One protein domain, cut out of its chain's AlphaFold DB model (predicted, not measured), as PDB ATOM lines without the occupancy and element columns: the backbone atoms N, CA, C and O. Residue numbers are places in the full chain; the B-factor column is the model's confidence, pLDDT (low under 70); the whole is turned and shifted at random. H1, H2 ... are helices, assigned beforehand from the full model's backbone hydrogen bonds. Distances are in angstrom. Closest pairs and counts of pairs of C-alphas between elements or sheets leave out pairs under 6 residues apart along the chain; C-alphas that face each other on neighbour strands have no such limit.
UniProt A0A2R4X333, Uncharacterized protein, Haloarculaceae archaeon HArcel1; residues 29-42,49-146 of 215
ATOM      1  N   GLU A  29     -51.894  31.070 -38.452       68.62
ATOM      2  CA  GLU A  29     -53.057  31.975 -38.394       68.62
ATOM      3  C   GLU A  29     -53.196  32.651 -37.025       68.62
ATOM      4  O   GLU A  29     -53.468  33.852 -36.954       68.62
ATOM      5  N   THR A  30     -52.950  31.912 -35.942       71.00
ATOM      6  CA  THR A  30     -52.975  32.437 -34.571       71.00
ATOM      7  C   THR A  30     -51.849  33.444 -34.362       71.00
ATOM      8  O   THR A  30     -52.096  34.557 -33.897       71.00
ATOM      9  N   ALA A  31     -50.632  33.107 -34.795       69.25
ATOM     10  CA  ALA A  31     -49.476  33.998 -34.714       69.25
ATOM     11  C   ALA A  31     -49.675  35.287 -35.539       69.25
ATOM     12  O   ALA A  31     -49.327  36.382 -35.093       69.25
ATOM     13  N   ALA A  32     -50.291  35.186 -36.723       73.25
ATOM     14  CA  ALA A  32     -50.641  36.345 -37.541       73.25
ATOM     15  C   ALA A  32     -51.730  37.215 -36.887       73.25
ATOM     16  O   ALA A  32     -51.639  38.445 -36.924       73.25
ATOM     17  N   ALA A  33     -52.740  36.603 -36.261       71.00
ATOM     18  CA  ALA A  33     -53.779  37.324 -35.530       71.00
ATOM     19  C   ALA A  33     -53.208  38.077 -34.316       71.00
ATOM     20  O   ALA A  33     -53.542  39.245 -34.109       71.00
ATOM     21  N   GLU A  34     -52.301  37.459 -33.557       68.94
ATOM     22  CA  GLU A  34     -51.620  38.101 -32.426       68.94
ATOM     23  C   GLU A  34     -50.738  39.276 -32.868       68.94
ATOM     24  O   GLU A  34     -50.799  40.352 -32.268       68.94
ATOM     25  N   LEU A  35     -49.989  39.125 -33.967       74.25
ATOM     26  CA  LEU A  35     -49.197  40.213 -34.553       74.25
ATOM     27  C   LEU A  35     -50.063  41.410 -34.963       74.25
ATOM     28  O   LEU A  35     -49.667  42.556 -34.752       74.25
ATOM     29  N   LEU A  36     -51.250  41.170 -35.523       72.56
ATOM     30  CA  LEU A  36     -52.180  42.241 -35.889       72.56
ATOM     31  C   LEU A  36     -52.748  42.951 -34.665       72.56
ATOM     32  O   LEU A  36     -52.871  44.172 -34.682       72.56
ATOM     33  N   ILE A  37     -53.068  42.211 -33.604       69.56
ATOM     34  CA  ILE A  37     -53.541  42.796 -32.344       69.56
ATOM     35  C   ILE A  37     -52.447  43.678 -31.730       69.56
ATOM     36  O   ILE A  37     -52.735  44.806 -31.326       69.56
ATOM     37  N   ALA A  38     -51.195  43.213 -31.732       61.94
ATOM     38  CA  ALA A  38     -50.046  43.978 -31.253       61.94
ATOM     39  C   ALA A  38     -49.745  45.211 -32.127       61.94
ATOM     40  O   ALA A  38     -49.423  46.281 -31.618       61.94
ATOM     41  N   GLN A  39     -49.881  45.107 -33.450       67.31
ATOM     42  CA  GLN A  39     -49.666  46.243 -34.348       67.31
ATOM     43  C   GLN A  39     -50.790  47.281 -34.230       67.31
ATOM     44  O   GLN A  39     -50.529  48.483 -34.237       67.31
ATOM     45  N   GLN A  40     -52.034  46.826 -34.056       62.53
ATOM     46  CA  GLN A  40     -53.192  47.680 -33.821       62.53
ATOM     47  C   GLN A  40     -53.062  48.431 -32.489       62.53
ATOM     48  O   GLN A  40     -53.353  49.625 -32.455       62.53
ATOM     49  N   SER A  41     -52.610  47.793 -31.404       54.56
ATOM     50  CA  SER A  41     -52.431  48.480 -30.116       54.56
ATOM     51  C   SER A  41     -51.384  49.593 -30.202       54.56
ATOM     52  O   SER A  41     -51.670  50.710 -29.782       54.56
ATOM     53  N   VAL A  42     -50.245  49.334 -30.853       57.06
ATOM     54  CA  VAL A  42     -49.187  50.335 -31.099       57.06
ATOM     55  C   VAL A  42     -49.661  51.462 -32.028       57.06
ATOM     56  O   VAL A  42     -49.338  52.627 -31.819       57.06
ATOM     57  N   SER A  49     -47.463  51.094 -23.805       52.78
ATOM     58  CA  SER A  49     -46.306  50.240 -23.559       52.78
ATOM     59  C   SER A  49     -46.470  48.921 -24.321       52.78
ATOM     60  O   SER A  49     -47.534  48.300 -24.316       52.78
ATOM     61  N   ILE A  50     -45.398  48.487 -24.977       54.94
ATOM     62  CA  ILE A  50     -45.309  47.184 -25.646       54.94
ATOM     63  C   ILE A  50     -45.384  46.047 -24.606       54.94
ATOM     64  O   ILE A  50     -45.823  44.941 -24.922       54.94
ATOM     65  N   GLU A  51     -45.030  46.324 -23.345       56.03
ATOM     66  CA  GLU A  51     -45.016  45.355 -22.242       56.03
ATOM     67  C   GLU A  51     -46.355  44.632 -22.025       56.03
ATOM     68  O   GLU A  51     -46.332  43.407 -21.988       56.03
ATOM     69  N   PRO A  52     -47.525  45.292 -21.911       56.91
ATOM     70  CA  PRO A  52     -48.806  44.601 -21.760       56.91
ATOM     71  C   PRO A  52     -49.191  43.723 -22.959       56.91
ATOM     72  O   PRO A  52     -49.799  42.676 -22.749       56.91
ATOM     73  N   ALA A  53     -48.826  44.099 -24.190       54.50
ATOM     74  CA  ALA A  53     -49.114  43.290 -25.379       54.50
ATOM     75  C   ALA A  53     -48.203  42.052 -25.458       54.50
ATOM     76  O   ALA A  53     -48.662  40.941 -25.717       54.50
ATOM     77  N   VAL A  54     -46.912  42.218 -25.161       59.78
ATOM     78  CA  VAL A  54     -45.969  41.096 -25.051       59.78
ATOM     79  C   VAL A  54     -46.341  40.189 -23.877       59.78
ATOM     80  O   VAL A  54     -46.332  38.970 -24.021       59.78
ATOM     81  N   ALA A  55     -46.742  40.760 -22.739       61.56
ATOM     82  CA  ALA A  55     -47.183  40.002 -21.574       61.56
ATOM     83  C   ALA A  55     -48.450  39.189 -21.857       61.56
ATOM     84  O   ALA A  55     -48.550  38.065 -21.376       61.56
ATOM     85  N   SER A  56     -49.396  39.704 -22.651       60.34
ATOM     86  CA  SER A  56     -50.595  38.942 -23.018       60.34
ATOM     87  C   SER A  56     -50.284  37.781 -23.962       60.34
ATOM     88  O   SER A  56     -50.825  36.697 -23.780       60.34
ATOM     89  N   VAL A  57     -49.391  37.983 -24.938       64.69
ATOM     90  CA  VAL A  57     -48.952  36.912 -25.851       64.69
ATOM     91  C   VAL A  57     -48.179  35.838 -25.084       64.69
ATOM     92  O   VAL A  57     -48.458  34.650 -25.238       64.69
ATOM     93  N   LEU A  58     -47.258  36.236 -24.198       65.44
ATOM     94  CA  LEU A  58     -46.569  35.283 -23.327       65.44
ATOM     95  C   LEU A  58     -47.551  34.537 -22.421       65.44
ATOM     96  O   LEU A  58     -47.433  33.323 -22.303       65.44
ATOM     97  N   ALA A  59     -48.522  35.226 -21.815       64.69
ATOM     98  CA  ALA A  59     -49.528  34.592 -20.966       64.69
ATOM     99  C   ALA A  59     -50.350  33.552 -21.744       64.69
ATOM    100  O   ALA A  59     -50.434  32.408 -21.313       64.69
ATOM    101  N   ASN A  60     -50.850  33.900 -22.934       64.94
ATOM    102  CA  ASN A  60     -51.589  32.968 -23.788       64.94
ATOM    103  C   ASN A  60     -50.740  31.757 -24.201       64.94
ATOM    104  O   ASN A  60     -51.220  30.622 -24.193       64.94
ATOM    105  N   ARG A  61     -49.468  31.971 -24.565       71.62
ATOM    106  CA  ARG A  61     -48.587  30.863 -24.953       71.62
ATOM    107  C   ARG A  61     -48.227  29.986 -23.756       71.62
ATOM    108  O   ARG A  61     -48.144  28.772 -23.914       71.62
ATOM    109  N   MET A  62     -48.048  30.571 -22.571       76.50
ATOM    110  CA  MET A  62     -47.847  29.827 -21.326       76.50
ATOM    111  C   MET A  62     -49.078  28.999 -20.955       76.50
ATOM    112  O   MET A  62     -48.912  27.843 -20.570       76.50
ATOM    113  N   ASP A  63     -50.286  29.538 -21.123       73.50
ATOM    114  CA  ASP A  63     -51.531  28.793 -20.918       73.50
ATOM    115  C   ASP A  63     -51.633  27.629 -21.914       73.50
ATOM    116  O   ASP A  63     -51.845  26.493 -21.509       73.50
ATOM    117  N   SER A  64     -51.330  27.863 -23.197       69.06
ATOM    118  CA  SER A  64     -51.309  26.809 -24.223       69.06
ATOM    119  C   SER A  64     -50.284  25.703 -23.935       69.06
ATOM    120  O   SER A  64     -50.584  24.523 -24.115       69.06
ATOM    121  N   ILE A  65     -49.082  26.055 -23.467       75.00
ATOM    122  CA  ILE A  65     -48.075  25.069 -23.042       75.00
ATOM    123  C   ILE A  65     -48.572  24.308 -21.810       75.00
ATOM    124  O   ILE A  65     -48.402  23.094 -21.737       75.00
ATOM    125  N   THR A  66     -49.192  25.005 -20.859       79.50
ATOM    126  CA  THR A  66     -49.730  24.399 -19.637       79.50
ATOM    127  C   THR A  66     -50.830  23.396 -19.969       79.50
ATOM    128  O   THR A  66     -50.769  22.269 -19.487       79.50
ATOM    129  N   ASP A  67     -51.766  23.750 -20.849       77.69
ATOM    130  CA  ASP A  67     -52.826  22.853 -21.319       77.69
ATOM    131  C   ASP A  67     -52.254  21.631 -22.049       77.69
ATOM    132  O   ASP A  67     -52.634  20.501 -21.746       77.69
ATOM    133  N   ALA A  68     -51.282  21.829 -22.947       73.81
ATOM    134  CA  ALA A  68     -50.633  20.727 -23.659       73.81
ATOM    135  C   ALA A  68     -49.883  19.776 -22.708       73.81
ATOM    136  O   ALA A  68     -49.884  18.558 -22.903       73.81
ATOM    137  N   VAL A  69     -49.243  20.315 -21.665       82.38
ATOM    138  CA  VAL A  69     -48.581  19.513 -20.628       82.38
ATOM    139  C   VAL A  69     -49.612  18.771 -19.777       82.38
ATOM    140  O   VAL A  69     -49.411  17.591 -19.507       82.38
ATOM    141  N   ILE A  70     -50.718  19.414 -19.388       86.44
ATOM    142  CA  ILE A  70     -51.802  18.772 -18.630       86.44
ATOM    143  C   ILE A  70     -52.386  17.600 -19.421       86.44
ATOM    144  O   ILE A  70     -52.434  16.492 -18.894       86.44
ATOM    145  N   GLU A  71     -52.744  17.803 -20.690       83.19
ATOM    146  CA  GLU A  71     -53.288  16.744 -21.549       83.19
ATOM    147  C   GLU A  71     -52.314  15.560 -21.665       83.19
ATOM    148  O   GLU A  71     -52.703  14.390 -21.587       83.19
ATOM    149  N   HIS A  72     -51.015  15.842 -21.800       79.06
ATOM    150  CA  HIS A  72     -50.006  14.792 -21.892       79.06
ATOM    151  C   HIS A  72     -49.798  14.043 -20.565       79.06
ATOM    152  O   HIS A  72     -49.598  12.824 -20.565       79.06
ATOM    153  N   LEU A  73     -49.861  14.749 -19.432       83.75
ATOM    154  CA  LEU A  73     -49.797  14.144 -18.103       83.75
ATOM    155  C   LEU A  73     -51.016  13.252 -17.847       83.75
ATOM    156  O   LEU A  73     -50.837  12.122 -17.409       83.75
ATOM    157  N   GLU A  74     -52.223  13.698 -18.202       85.62
ATOM    158  CA  GLU A  74     -53.444  12.884 -18.124       85.62
ATOM    159  C   GLU A  74     -53.362  11.647 -19.033       85.62
ATOM    160  O   GLU A  74     -53.738  10.542 -18.636       85.62
ATOM    161  N   SER A  75     -52.799  11.791 -20.238       84.25
ATOM    162  CA  SER A  75     -52.542  10.654 -21.130       84.25
ATOM    163  C   SER A  75     -51.550   9.652 -20.529       84.25
ATOM    164  O   SER A  75     -51.690   8.444 -20.744       84.25
ATOM    165  N   THR A  76     -50.553  10.140 -19.791       86.00
ATOM    166  CA  THR A  76     -49.546   9.307 -19.123       86.00
ATOM    167  C   THR A  76     -50.126   8.598 -17.901       86.00
ATOM    168  O   THR A  76     -49.870   7.411 -17.722       86.00
ATOM    169  N   ASP A  77     -50.949   9.288 -17.112       87.88
ATOM    170  CA  ASP A  77     -51.652   8.744 -15.944       87.88
ATOM    171  C   ASP A  77     -52.584   7.594 -16.350       87.88
ATOM    172  O   ASP A  77     -52.474   6.483 -15.835       87.88
ATOM    173  N   TRP A  78     -53.376   7.789 -17.410       83.69
ATOM    174  CA  TRP A  78     -54.209   6.721 -17.967       83.69
ATOM    175  C   TRP A  78     -53.392   5.507 -18.443       83.69
ATOM    176  O   TRP A  78     -53.813   4.357 -18.295       83.69
ATOM    177  N   ALA A  79     -52.209   5.741 -19.018       82.81
ATOM    178  CA  ALA A  79     -51.317   4.663 -19.435       82.81
ATOM    179  C   ALA A  79     -50.675   3.928 -18.243       82.81
ATOM    180  O   ALA A  79     -50.393   2.732 -18.357       82.81
ATOM    181  N   ALA A  80     -50.443   4.626 -17.127       86.56
ATOM    182  CA  ALA A  80     -49.951   4.047 -15.884       86.56
ATOM    183  C   ALA A  80     -51.028   3.183 -15.211       86.56
ATOM    184  O   ALA A  80     -50.746   2.031 -14.884       86.56
ATOM    185  N   ASP A  81     -52.267   3.670 -15.128       87.25
ATOM    186  CA  ASP A  81     -53.410   2.916 -14.597       87.25
ATOM    187  C   ASP A  81     -53.680   1.625 -15.403       87.25
ATOM    188  O   ASP A  81     -53.820   0.546 -14.820       87.25
ATOM    189  N   ASP A  82     -53.657   1.674 -16.750       85.62
ATOM    190  CA  ASP A  82     -53.743   0.460 -17.600       85.62
ATOM    191  C   ASP A  82     -52.638  -0.552 -17.267       85.62
ATOM    192  O   ASP A  82     -52.833  -1.772 -17.340       85.62
ATOM    193  N   LEU A  83     -51.444  -0.061 -16.933       79.56
ATOM    194  CA  LEU A  83     -50.315  -0.913 -16.598       79.56
ATOM    195  C   LEU A  83     -50.512  -1.570 -15.229       79.56
ATOM    196  O   LEU A  83     -50.288  -2.778 -15.119       79.56
ATOM    197  N   GLU A  84     -50.955  -0.814 -14.224       85.75
ATOM    198  CA  GLU A  84     -51.242  -1.328 -12.881       85.75
ATOM    199  C   GLU A  84     -52.317  -2.420 -12.912       85.75
ATOM    200  O   GLU A  84     -52.090  -3.519 -12.390       85.75
ATOM    201  N   ASP A  85     -53.426  -2.193 -13.617       82.06
ATOM    202  CA  ASP A  85     -54.502  -3.179 -13.765       82.06
ATOM    203  C   ASP A  85     -54.002  -4.490 -14.398       82.06
ATOM    204  O   ASP A  85     -54.369  -5.604 -13.997       82.06
ATOM    205  N   ARG A  86     -53.107  -4.391 -15.388       73.12
ATOM    206  CA  ARG A  86     -52.557  -5.557 -16.096       73.12
ATOM    207  C   ARG A  86     -51.474  -6.281 -15.306       73.12
ATOM    208  O   ARG A  86     -51.369  -7.505 -15.426       73.12
ATOM    209  N   VAL A  87     -50.694  -5.561 -14.500       80.88
ATOM    210  CA  VAL A  87     -49.778  -6.155 -13.517       80.88
ATOM    211  C   VAL A  87     -50.582  -6.911 -12.459       80.88
ATOM    212  O   VAL A  87     -50.287  -8.080 -12.213       80.88
ATOM    213  N   GLY A  88     -51.673  -6.337 -11.944       76.06
ATOM    214  CA  GLY A  88     -52.580  -7.025 -11.020       76.06
ATOM    215  C   GLY A  88     -53.197  -8.300 -11.618       76.06
ATOM    216  O   GLY A  88     -53.264  -9.345 -10.960       76.06
ATOM    217  N   ALA A  89     -53.571  -8.275 -12.901       72.88
ATOM    218  CA  ALA A  89     -54.045  -9.462 -13.621       72.88
ATOM    219  C   ALA A  89     -52.958 -10.549 -13.779       72.88
ATOM    220  O   ALA A  89     -53.257 -11.749 -13.779       72.88
ATOM    221  N   LEU A  90     -51.691 -10.146 -13.894       60.97
ATOM    222  CA  LEU A  90     -50.534 -11.037 -13.984       60.97
ATOM    223  C   LEU A  90     -50.170 -11.694 -12.660       60.97
ATOM    224  O   LEU A  90     -49.956 -12.905 -12.621       60.97
ATOM    225  N   GLU A  91     -50.138 -10.915 -11.583       69.75
ATOM    226  CA  GLU A  91     -49.929 -11.424 -10.225       69.75
ATOM    227  C   GLU A  91     -51.030 -12.417  -9.828       69.75
ATOM    228  O   GLU A  91     -50.778 -13.398  -9.129       69.75
ATOM    229  N   SER A  92     -52.232 -12.229 -10.378       74.88
ATOM    230  CA  SER A  92     -53.366 -13.149 -10.249       74.88
ATOM    231  C   SER A  92     -53.250 -14.416 -11.119       74.88
ATOM    232  O   SER A  92     -54.132 -15.275 -11.081       74.88
ATOM    233  N   GLY A  93     -52.180 -14.562 -11.912       62.31
ATOM    234  CA  GLY A  93     -51.925 -15.716 -12.781       62.31
ATOM    235  C   GLY A  93     -52.763 -15.759 -14.065       62.31
ATOM    236  O   GLY A  93     -52.822 -16.804 -14.712       62.31
ATOM    237  N   GLN A  94     -53.416 -14.650 -14.438       62.59
ATOM    238  CA  GLN A  94     -54.307 -14.550 -15.604       62.59
ATOM    239  C   GLN A  94     -53.786 -13.625 -16.723       62.59
ATOM    240  O   GLN A  94     -54.500 -13.407 -17.702       62.59
ATOM    241  N   GLY A  95     -52.574 -13.074 -16.605       57.47
ATOM    242  CA  GLY A  95     -52.095 -12.003 -17.486       57.47
ATOM    243  C   GLY A  95     -50.981 -12.367 -18.494       57.47
ATOM    244  O   GLY A  95     -50.492 -13.500 -18.509       57.47
ATOM    245  N   PRO A  96     -50.595 -11.415 -19.373       61.34
ATOM    246  CA  PRO A  96     -49.693 -11.625 -20.519       61.34
ATOM    247  C   PRO A  96     -48.201 -11.755 -20.152       61.34
ATOM    248  O   PRO A  96     -47.733 -11.107 -19.232       61.34
ATOM    249  N   ASP A  97     -47.438 -12.539 -20.921       72.19
ATOM    250  CA  ASP A  97     -46.012 -12.875 -20.702       72.19
ATOM    251  C   ASP A  97     -45.148 -11.707 -20.142       72.19
ATOM    252  O   ASP A  97     -45.109 -10.636 -20.755       72.19
ATOM    253  N   PRO A  98     -44.404 -11.894 -19.028       72.38
ATOM    254  CA  PRO A  98     -43.462 -10.909 -18.479       72.38
ATOM    255  C   PRO A  98     -42.481 -10.302 -19.497       72.38
ATOM    256  O   PRO A  98     -42.024  -9.173 -19.313       72.38
ATOM    257  N   ALA A  99     -42.152 -11.023 -20.574       74.56
ATOM    258  CA  ALA A  99     -41.340 -10.496 -21.669       74.56
ATOM    259  C   ALA A  99     -42.020  -9.322 -22.399       74.56
ATOM    260  O   ALA A  99     -41.360  -8.343 -22.736       74.56
ATOM    261  N   HIS A 100     -43.342  -9.378 -22.573       76.69
ATOM    262  CA  HIS A 100     -44.133  -8.330 -23.221       76.69
ATOM    263  C   HIS A 100     -44.240  -7.062 -22.359       76.69
ATOM    264  O   HIS A 100     -44.350  -5.954 -22.882       76.69
ATOM    265  N   LEU A 101     -44.213  -7.194 -21.028       73.69
ATOM    266  CA  LEU A 101     -44.148  -6.028 -20.142       73.69
ATOM    267  C   LEU A 101     -42.802  -5.318 -20.237       73.69
ATOM    268  O   LEU A 101     -42.770  -4.096 -20.299       73.69
ATOM    269  N   ARG A 102     -41.700  -6.073 -20.282       79.81
ATOM    270  CA  ARG A 102     -40.358  -5.492 -20.405       79.81
ATOM    271  C   ARG A 102     -40.185  -4.725 -21.717       79.81
ATOM    272  O   ARG A 102     -39.578  -3.664 -21.712       79.81
ATOM    273  N   ASP A 103     -40.762  -5.235 -22.801       82.94
ATOM    274  CA  ASP A 103     -40.773  -4.573 -24.110       82.94
ATOM    275  C   ASP A 103     -41.575  -3.255 -24.093       82.94
ATOM    276  O   ASP A 103     -41.103  -2.221 -24.566       82.94
ATOM    277  N   ARG A 104     -42.753  -3.246 -23.446       76.75
ATOM    278  CA  ARG A 104     -43.546  -2.016 -23.258       76.75
ATOM    279  C   ARG A 104     -42.884  -1.005 -22.328       76.75
ATOM    280  O   ARG A 104     -42.995   0.183 -22.601       76.75
ATOM    281  N   ILE A 105     -42.225  -1.452 -21.255       86.94
ATOM    282  CA  ILE A 105     -41.453  -0.566 -20.369       86.94
ATOM    283  C   ILE A 105     -40.339   0.101 -21.172       86.94
ATOM    284  O   ILE A 105     -40.273   1.320 -21.153       86.94
ATOM    285  N   GLY A 106     -39.578  -0.658 -21.968       86.06
ATOM    286  CA  GLY A 106     -38.566  -0.077 -22.856       86.06
ATOM    287  C   GLY A 106     -39.159   0.936 -23.838       86.06
ATOM    288  O   GLY A 106     -38.638   2.030 -23.991       86.06
ATOM    289  N   THR A 107     -40.323   0.632 -24.422       85.06
ATOM    290  CA  THR A 107     -41.029   1.574 -25.313       85.06
ATOM    291  C   THR A 107     -41.463   2.857 -24.590       85.06
ATOM    292  O   THR A 107     -41.481   3.928 -25.189       85.06
ATOM    293  N   LEU A 108     -41.870   2.767 -23.323       82.31
ATOM    294  CA  LEU A 108     -42.247   3.934 -22.521       82.31
ATOM    295  C   LEU A 108     -41.025   4.742 -22.099       82.31
ATOM    296  O   LEU A 108     -41.076   5.961 -22.191       82.31
ATOM    297  N   GLU A 109     -39.947   4.076 -21.692       87.88
ATOM    298  CA  GLU A 109     -38.658   4.709 -21.408       87.88
ATOM    299  C   GLU A 109     -38.189   5.500 -22.635       87.88
ATOM    300  O   GLU A 109     -37.942   6.694 -22.516       87.88
ATOM    301  N   ASP A 110     -38.220   4.895 -23.828       88.69
ATOM    302  CA  ASP A 110     -37.877   5.566 -25.088       88.69
ATOM    303  C   ASP A 110     -38.777   6.783 -25.375       88.69
ATOM    304  O   ASP A 110     -38.302   7.816 -25.846       88.69
ATOM    305  N   ARG A 111     -40.085   6.685 -25.093       83.31
ATOM    306  CA  ARG A 111     -41.034   7.797 -25.282       83.31
ATOM    307  C   ARG A 111     -40.805   8.935 -24.293       83.31
ATOM    308  O   ARG A 111     -40.939  10.088 -24.684       83.31
ATOM    309  N   VAL A 112     -40.492   8.627 -23.037       87.81
ATOM    310  CA  VAL A 112     -40.153   9.637 -22.023       87.81
ATOM    311  C   VAL A 112     -38.887  10.374 -22.443       87.81
ATOM    312  O   VAL A 112     -38.888  11.599 -22.498       87.81
ATOM    313  N   ASP A 113     -37.861   9.630 -22.846       89.44
ATOM    314  CA  ASP A 113     -36.595  10.164 -23.348       89.44
ATOM    315  C   ASP A 113     -36.787  11.080 -24.579       89.44
ATOM    316  O   ASP A 113     -36.103  12.091 -24.737       89.44
ATOM    317  N   ASP A 114     -37.699  10.735 -25.493       85.19
ATOM    318  CA  ASP A 114     -38.040  11.564 -26.659       85.19
ATOM    319  C   ASP A 114     -38.788  12.851 -26.267       85.19
ATOM    320  O   ASP A 114     -38.485  13.941 -26.770       85.19
ATOM    321  N   THR A 115     -39.715  12.748 -25.311       78.94
ATOM    322  CA  THR A 115     -40.425  13.900 -24.747       78.94
ATOM    323  C   THR A 115     -39.462  14.859 -24.056       78.94
ATOM    324  O   THR A 115     -39.532  16.060 -24.315       78.94
ATOM    325  N   GLU A 116     -38.541  14.358 -23.228       84.38
ATOM    326  CA  GLU A 116     -37.542  15.188 -22.542       84.38
ATOM    327  C   GLU A 116     -36.722  16.001 -23.550       84.38
ATOM    328  O   GLU A 116     -36.675  17.228 -23.460       84.38
ATOM    329  N   ARG A 117     -36.197  15.351 -24.596       85.50
ATOM    330  CA  ARG A 117     -35.442  16.035 -25.662       85.50
ATOM    331  C   ARG A 117     -36.274  17.069 -26.415       85.50
ATOM    332  O   ARG A 117     -35.770  18.133 -26.778       85.50
ATOM    333  N   THR A 118     -37.543  16.761 -26.678       81.38
ATOM    334  CA  THR A 118     -38.454  17.681 -27.371       81.38
ATOM    335  C   THR A 118     -38.729  18.920 -26.526       81.38
ATOM    336  O   THR A 118     -38.733  20.035 -27.050       81.38
ATOM    337  N   VAL A 119     -38.943  18.740 -25.221       80.88
ATOM    338  CA  VAL A 119     -39.159  19.840 -24.278       80.88
ATOM    339  C   VAL A 119     -37.907  20.702 -24.169       80.88
ATOM    340  O   VAL A 119     -38.015  21.914 -24.331       80.88
ATOM    341  N   GLU A 120     -36.732  20.098 -23.979       83.25
ATOM    342  CA  GLU A 120     -35.452  20.818 -23.935       83.25
ATOM    343  C   GLU A 120     -35.244  21.664 -25.196       83.25
ATOM    344  O   GLU A 120     -35.036  22.872 -25.109       83.25
ATOM    345  N   THR A 121     -35.431  21.066 -26.376       82.69
ATOM    346  CA  THR A 121     -35.277  21.771 -27.660       82.69
ATOM    347  C   THR A 121     -36.249  22.948 -27.793       82.69
ATOM    348  O   THR A 121     -35.875  24.016 -28.277       82.69
ATOM    349  N   ARG A 122     -37.510  22.777 -27.374       75.12
ATOM    350  CA  ARG A 122     -38.520  23.847 -27.431       75.12
ATOM    351  C   ARG A 122     -38.239  24.967 -26.432       75.12
ATOM    352  O   ARG A 122     -38.521  26.121 -26.740       75.12
ATOM    353  N   LEU A 123     -37.715  24.640 -25.251       79.56
ATOM    354  CA  LEU A 123     -37.332  25.631 -24.247       79.56
ATOM    355  C   LEU A 123     -36.127  26.452 -24.708       79.56
ATOM    356  O   LEU A 123     -36.159  27.675 -24.577       79.56
ATOM    357  N   ASP A 124     -35.119  25.809 -25.299       77.56
ATOM    358  CA  ASP A 124     -33.950  26.494 -25.856       77.56
ATOM    359  C   ASP A 124     -34.348  27.441 -27.001       77.56
ATOM    360  O   ASP A 124     -33.977  28.616 -26.993       77.56
ATOM    361  N   ASP A 125     -35.180  26.975 -27.940       76.31
ATOM    362  CA  ASP A 125     -35.704  27.802 -29.038       76.31
ATOM    363  C   ASP A 125     -36.540  28.987 -28.524       76.31
ATOM    364  O   ASP A 125     -36.407  30.113 -29.012       76.31
ATOM    365  N   LEU A 126     -37.377  28.772 -27.502       74.94
ATOM    366  CA  LEU A 126     -38.147  29.850 -26.886       74.94
ATOM    367  C   LEU A 126     -37.233  30.859 -26.179       74.94
ATOM    368  O   LEU A 126     -37.465  32.061 -26.301       74.94
ATOM    369  N   SER A 127     -36.192  30.392 -25.487       72.88
ATOM    370  CA  SER A 127     -35.208  31.264 -24.841       72.88
ATOM    371  C   SER A 127     -34.486  32.133 -25.871       72.88
ATOM    372  O   SER A 127     -34.449  33.350 -25.712       72.88
ATOM    373  N   GLU A 128     -33.999  31.549 -26.972       77.38
ATOM    374  CA  GLU A 128     -33.355  32.309 -28.051       77.38
ATOM    375  C   GLU A 128     -34.300  33.340 -28.683       77.38
ATOM    376  O   GLU A 128     -33.894  34.465 -28.995       77.38
ATOM    377  N   LYS A 129     -35.575  32.981 -28.877       76.94
ATOM    378  CA  LYS A 129     -36.590  33.894 -29.418       76.94
ATOM    379  C   LYS A 129     -36.888  35.044 -28.458       76.94
ATOM    380  O   LYS A 129     -36.968  36.185 -28.914       76.94
ATOM    381  N   VAL A 130     -37.020  34.773 -27.160       80.25
ATOM    382  CA  VAL A 130     -37.223  35.804 -26.130       80.25
ATOM    383  C   VAL A 130     -36.013  36.733 -26.053       80.25
ATOM    384  O   VAL A 130     -36.198  37.949 -26.066       80.25
ATOM    385  N   ASP A 131     -34.791  36.197 -26.068       73.56
ATOM    386  CA  ASP A 131     -33.563  37.000 -26.064       73.56
ATOM    387  C   ASP A 131     -33.462  37.888 -27.312       73.56
ATOM    388  O   ASP A 131     -33.128  39.074 -27.224       73.56
ATOM    389  N   ARG A 132     -33.815  37.351 -28.487       83.94
ATOM    390  CA  ARG A 132     -33.858  38.125 -29.734       83.94
ATOM    391  C   ARG A 132     -34.903  39.236 -29.677       83.94
ATOM    392  O   ARG A 132     -34.605  40.357 -30.081       83.94
ATOM    393  N   LEU A 133     -36.111  38.948 -29.191       75.00
ATOM    394  CA  LEU A 133     -37.159  39.958 -29.037       75.00
ATOM    395  C   LEU A 133     -36.741  41.041 -28.042       75.00
ATOM    396  O   LEU A 133     -36.915  42.222 -28.332       75.00
ATOM    397  N   ALA A 134     -36.137  40.662 -26.914       72.31
ATOM    398  CA  ALA A 134     -35.607  41.607 -25.939       72.31
ATOM    399  C   ALA A 134     -34.553  42.531 -26.568       72.31
ATOM    400  O   ALA A 134     -34.608  43.743 -26.368       72.31
ATOM    401  N   TRP A 135     -33.640  41.985 -27.378       75.94
ATOM    402  CA  TRP A 135     -32.643  42.778 -28.096       75.94
ATOM    403  C   TRP A 135     -33.278  43.759 -29.092       75.94
ATOM    404  O   TRP A 135     -32.948  44.941 -29.062       75.94
ATOM    405  N   ILE A 136     -34.237  43.305 -29.911       84.38
ATOM    406  CA  ILE A 136     -34.944  44.162 -30.881       84.38
ATOM    407  C   ILE A 136     -35.718  45.276 -30.166       84.38
ATOM    408  O   ILE A 136     -35.687  46.419 -30.605       84.38
ATOM    409  N   VAL A 137     -36.402  44.974 -29.058       68.75
ATOM    410  CA  VAL A 137     -37.165  45.977 -28.296       68.75
ATOM    411  C   VAL A 137     -36.237  47.018 -27.667       68.75
ATOM    412  O   VAL A 137     -36.578  48.201 -27.653       68.75
ATOM    413  N   VAL A 138     -35.069  46.612 -27.161       70.56
ATOM    414  CA  VAL A 138     -34.064  47.552 -26.641       70.56
ATOM    415  C   VAL A 138     -33.495  48.415 -27.766       70.56
ATOM    416  O   VAL A 138     -33.466  49.633 -27.613       70.56
ATOM    417  N   GLU A 139     -33.122  47.821 -28.902       70.25
ATOM    418  CA  GLU A 139     -32.609  48.557 -30.064       70.25
ATOM    419  C   GLU A 139     -33.652  49.548 -30.607       70.25
ATOM    420  O   GLU A 139     -33.333  50.705 -30.878       70.25
ATOM    421  N   GLU A 140     -34.919  49.140 -30.702       68.50
ATOM    422  CA  GLU A 140     -35.999  50.016 -31.157       68.50
ATOM    423  C   GLU A 140     -36.290  51.119 -30.133       68.50
ATOM    424  O   GLU A 140     -36.488  52.269 -30.515       68.50
ATOM    425  N   ARG A 141     -36.229  50.838 -28.823       57.72
ATOM    426  CA  ARG A 141     -36.347  51.876 -27.785       57.72
ATOM    427  C   ARG A 141     -35.190  52.872 -27.843       57.72
ATOM    428  O   ARG A 141     -35.416  54.066 -27.657       57.72
ATOM    429  N   GLU A 142     -33.971  52.415 -28.107       58.12
ATOM    430  CA  GLU A 142     -32.817  53.293 -28.319       58.12
ATOM    431  C   GLU A 142     -32.993  54.145 -29.585       58.12
ATOM    432  O   GLU A 142     -32.687  55.338 -29.571       58.12
ATOM    433  N   ARG A 143     -33.558  53.565 -30.652       54.41
ATOM    434  CA  ARG A 143     -33.816  54.235 -31.933       54.41
ATOM    435  C   ARG A 143     -34.960  55.252 -31.875       54.41
ATOM    436  O   ARG A 143     -34.859  56.306 -32.497       54.41
ATOM    437  N   VAL A 144     -36.030  54.941 -31.147       57.56
ATOM    438  CA  VAL A 144     -37.235  55.776 -30.994       57.56
ATOM    439  C   VAL A 144     -37.077  56.793 -29.854       57.56
ATOM    440  O   VAL A 144     -37.725  57.835 -29.873       57.56
ATOM    441  N   GLY A 145     -36.207  56.524 -28.874       56.88
ATOM    442  CA  GLY A 145     -36.126  57.280 -27.621       56.88
ATOM    443  C   GLY A 145     -34.860  58.103 -27.370       56.88
ATOM    444  O   GLY A 145     -34.847  58.837 -26.385       56.88
ATOM    445  N   SER A 146     -33.809  58.028 -28.194       63.12
ATOM    446  CA  SER A 146     -32.609  58.861 -27.979       63.12
ATOM    447  C   SER A 146     -32.777  60.253 -28.576       63.12
ATOM    448  O   SER A 146     -32.207  60.584 -29.616       63.12
TER     449      SER A 146
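This is residues 29 to 42 and 49 to 146 of the 215 residues of an uncharacterized protein of Haloarculaceae archaeon HArcel1 (UniProt A0A2R4X333). Two long, nearly straight helices, H2 and H3, run side by side in opposite ways as a long narrow U, joined by a short turn at one end, with a gap between them along much of their length. The short helix H1 comes first and packs at a slant on the opening part of H2, near the open end of the U, away from H3. The printed part has 112 residues with three named helices, in the order H1, H2, H3, and no named strand; the class is all helix. The whole is extended, with a radius of gyration of the C-alphas of 22.8 A, and it is a rod spanning 78 by 21 by 20 A.

H1, residues 29 to 42, touches H2, residues 50 to 91, with 5 pairs of C-alphas within 8 A. The closest C-alphas of the two are those of Ala 38 and Ala 53, 6.0 A apart. Their lines stand at a shallow tilt of 29 degrees, and they run opposite ways. H2 touches H1 with residues 50 to 57 alone. H2 and H3, residues 98 to 145, are near each other, with 14 pairs of C-alphas within 10 A; they only just miss the 8 A range, their closest C-alphas being 8.4 A apart. H1 and H3 are apart. Residues 59 to 75 of H2 and residues 113 to 129 of H3 stand free, as do residues 138 to 146, of which 138 to 145 belong to H3. In H1, H2 and H3 every pair of O i and N i+4 is within hydrogen-bond range.

H1 begins at C-alpha 29, at (-53.057, 31.975, -38.394), and measures 20.1 A from first to last C-alpha. H2, 42 residues and 60.8 A long, goes from C-alpha 50 at (-45.309, 47.184, -25.646) to C-alpha 91 at (-49.929, -11.424, -10.225), with y falling. H3, the longest helix with 48 residues and 69.2 A, goes from C-alpha 98 at (-43.462, -10.909, -18.479) to C-alpha 145 at (-36.126, 57.280, -27.621), with y rising.

The two C-alphas farthest apart are those of Gly 93 and Ser 146, at 78.5 A. Residues 43 to 48 are cut out and not printed, and C-alphas 42 and 49 are 8.1 A apart across the cut. The link from H2 to H3 has 6 residues and is short; the link from H1 to H2 lies across the cut. The mean pLDDT of the printed part is 73.8, and 36 residues are under 70, among them residues 37 to 42, 49 to 60 and 140 to 146.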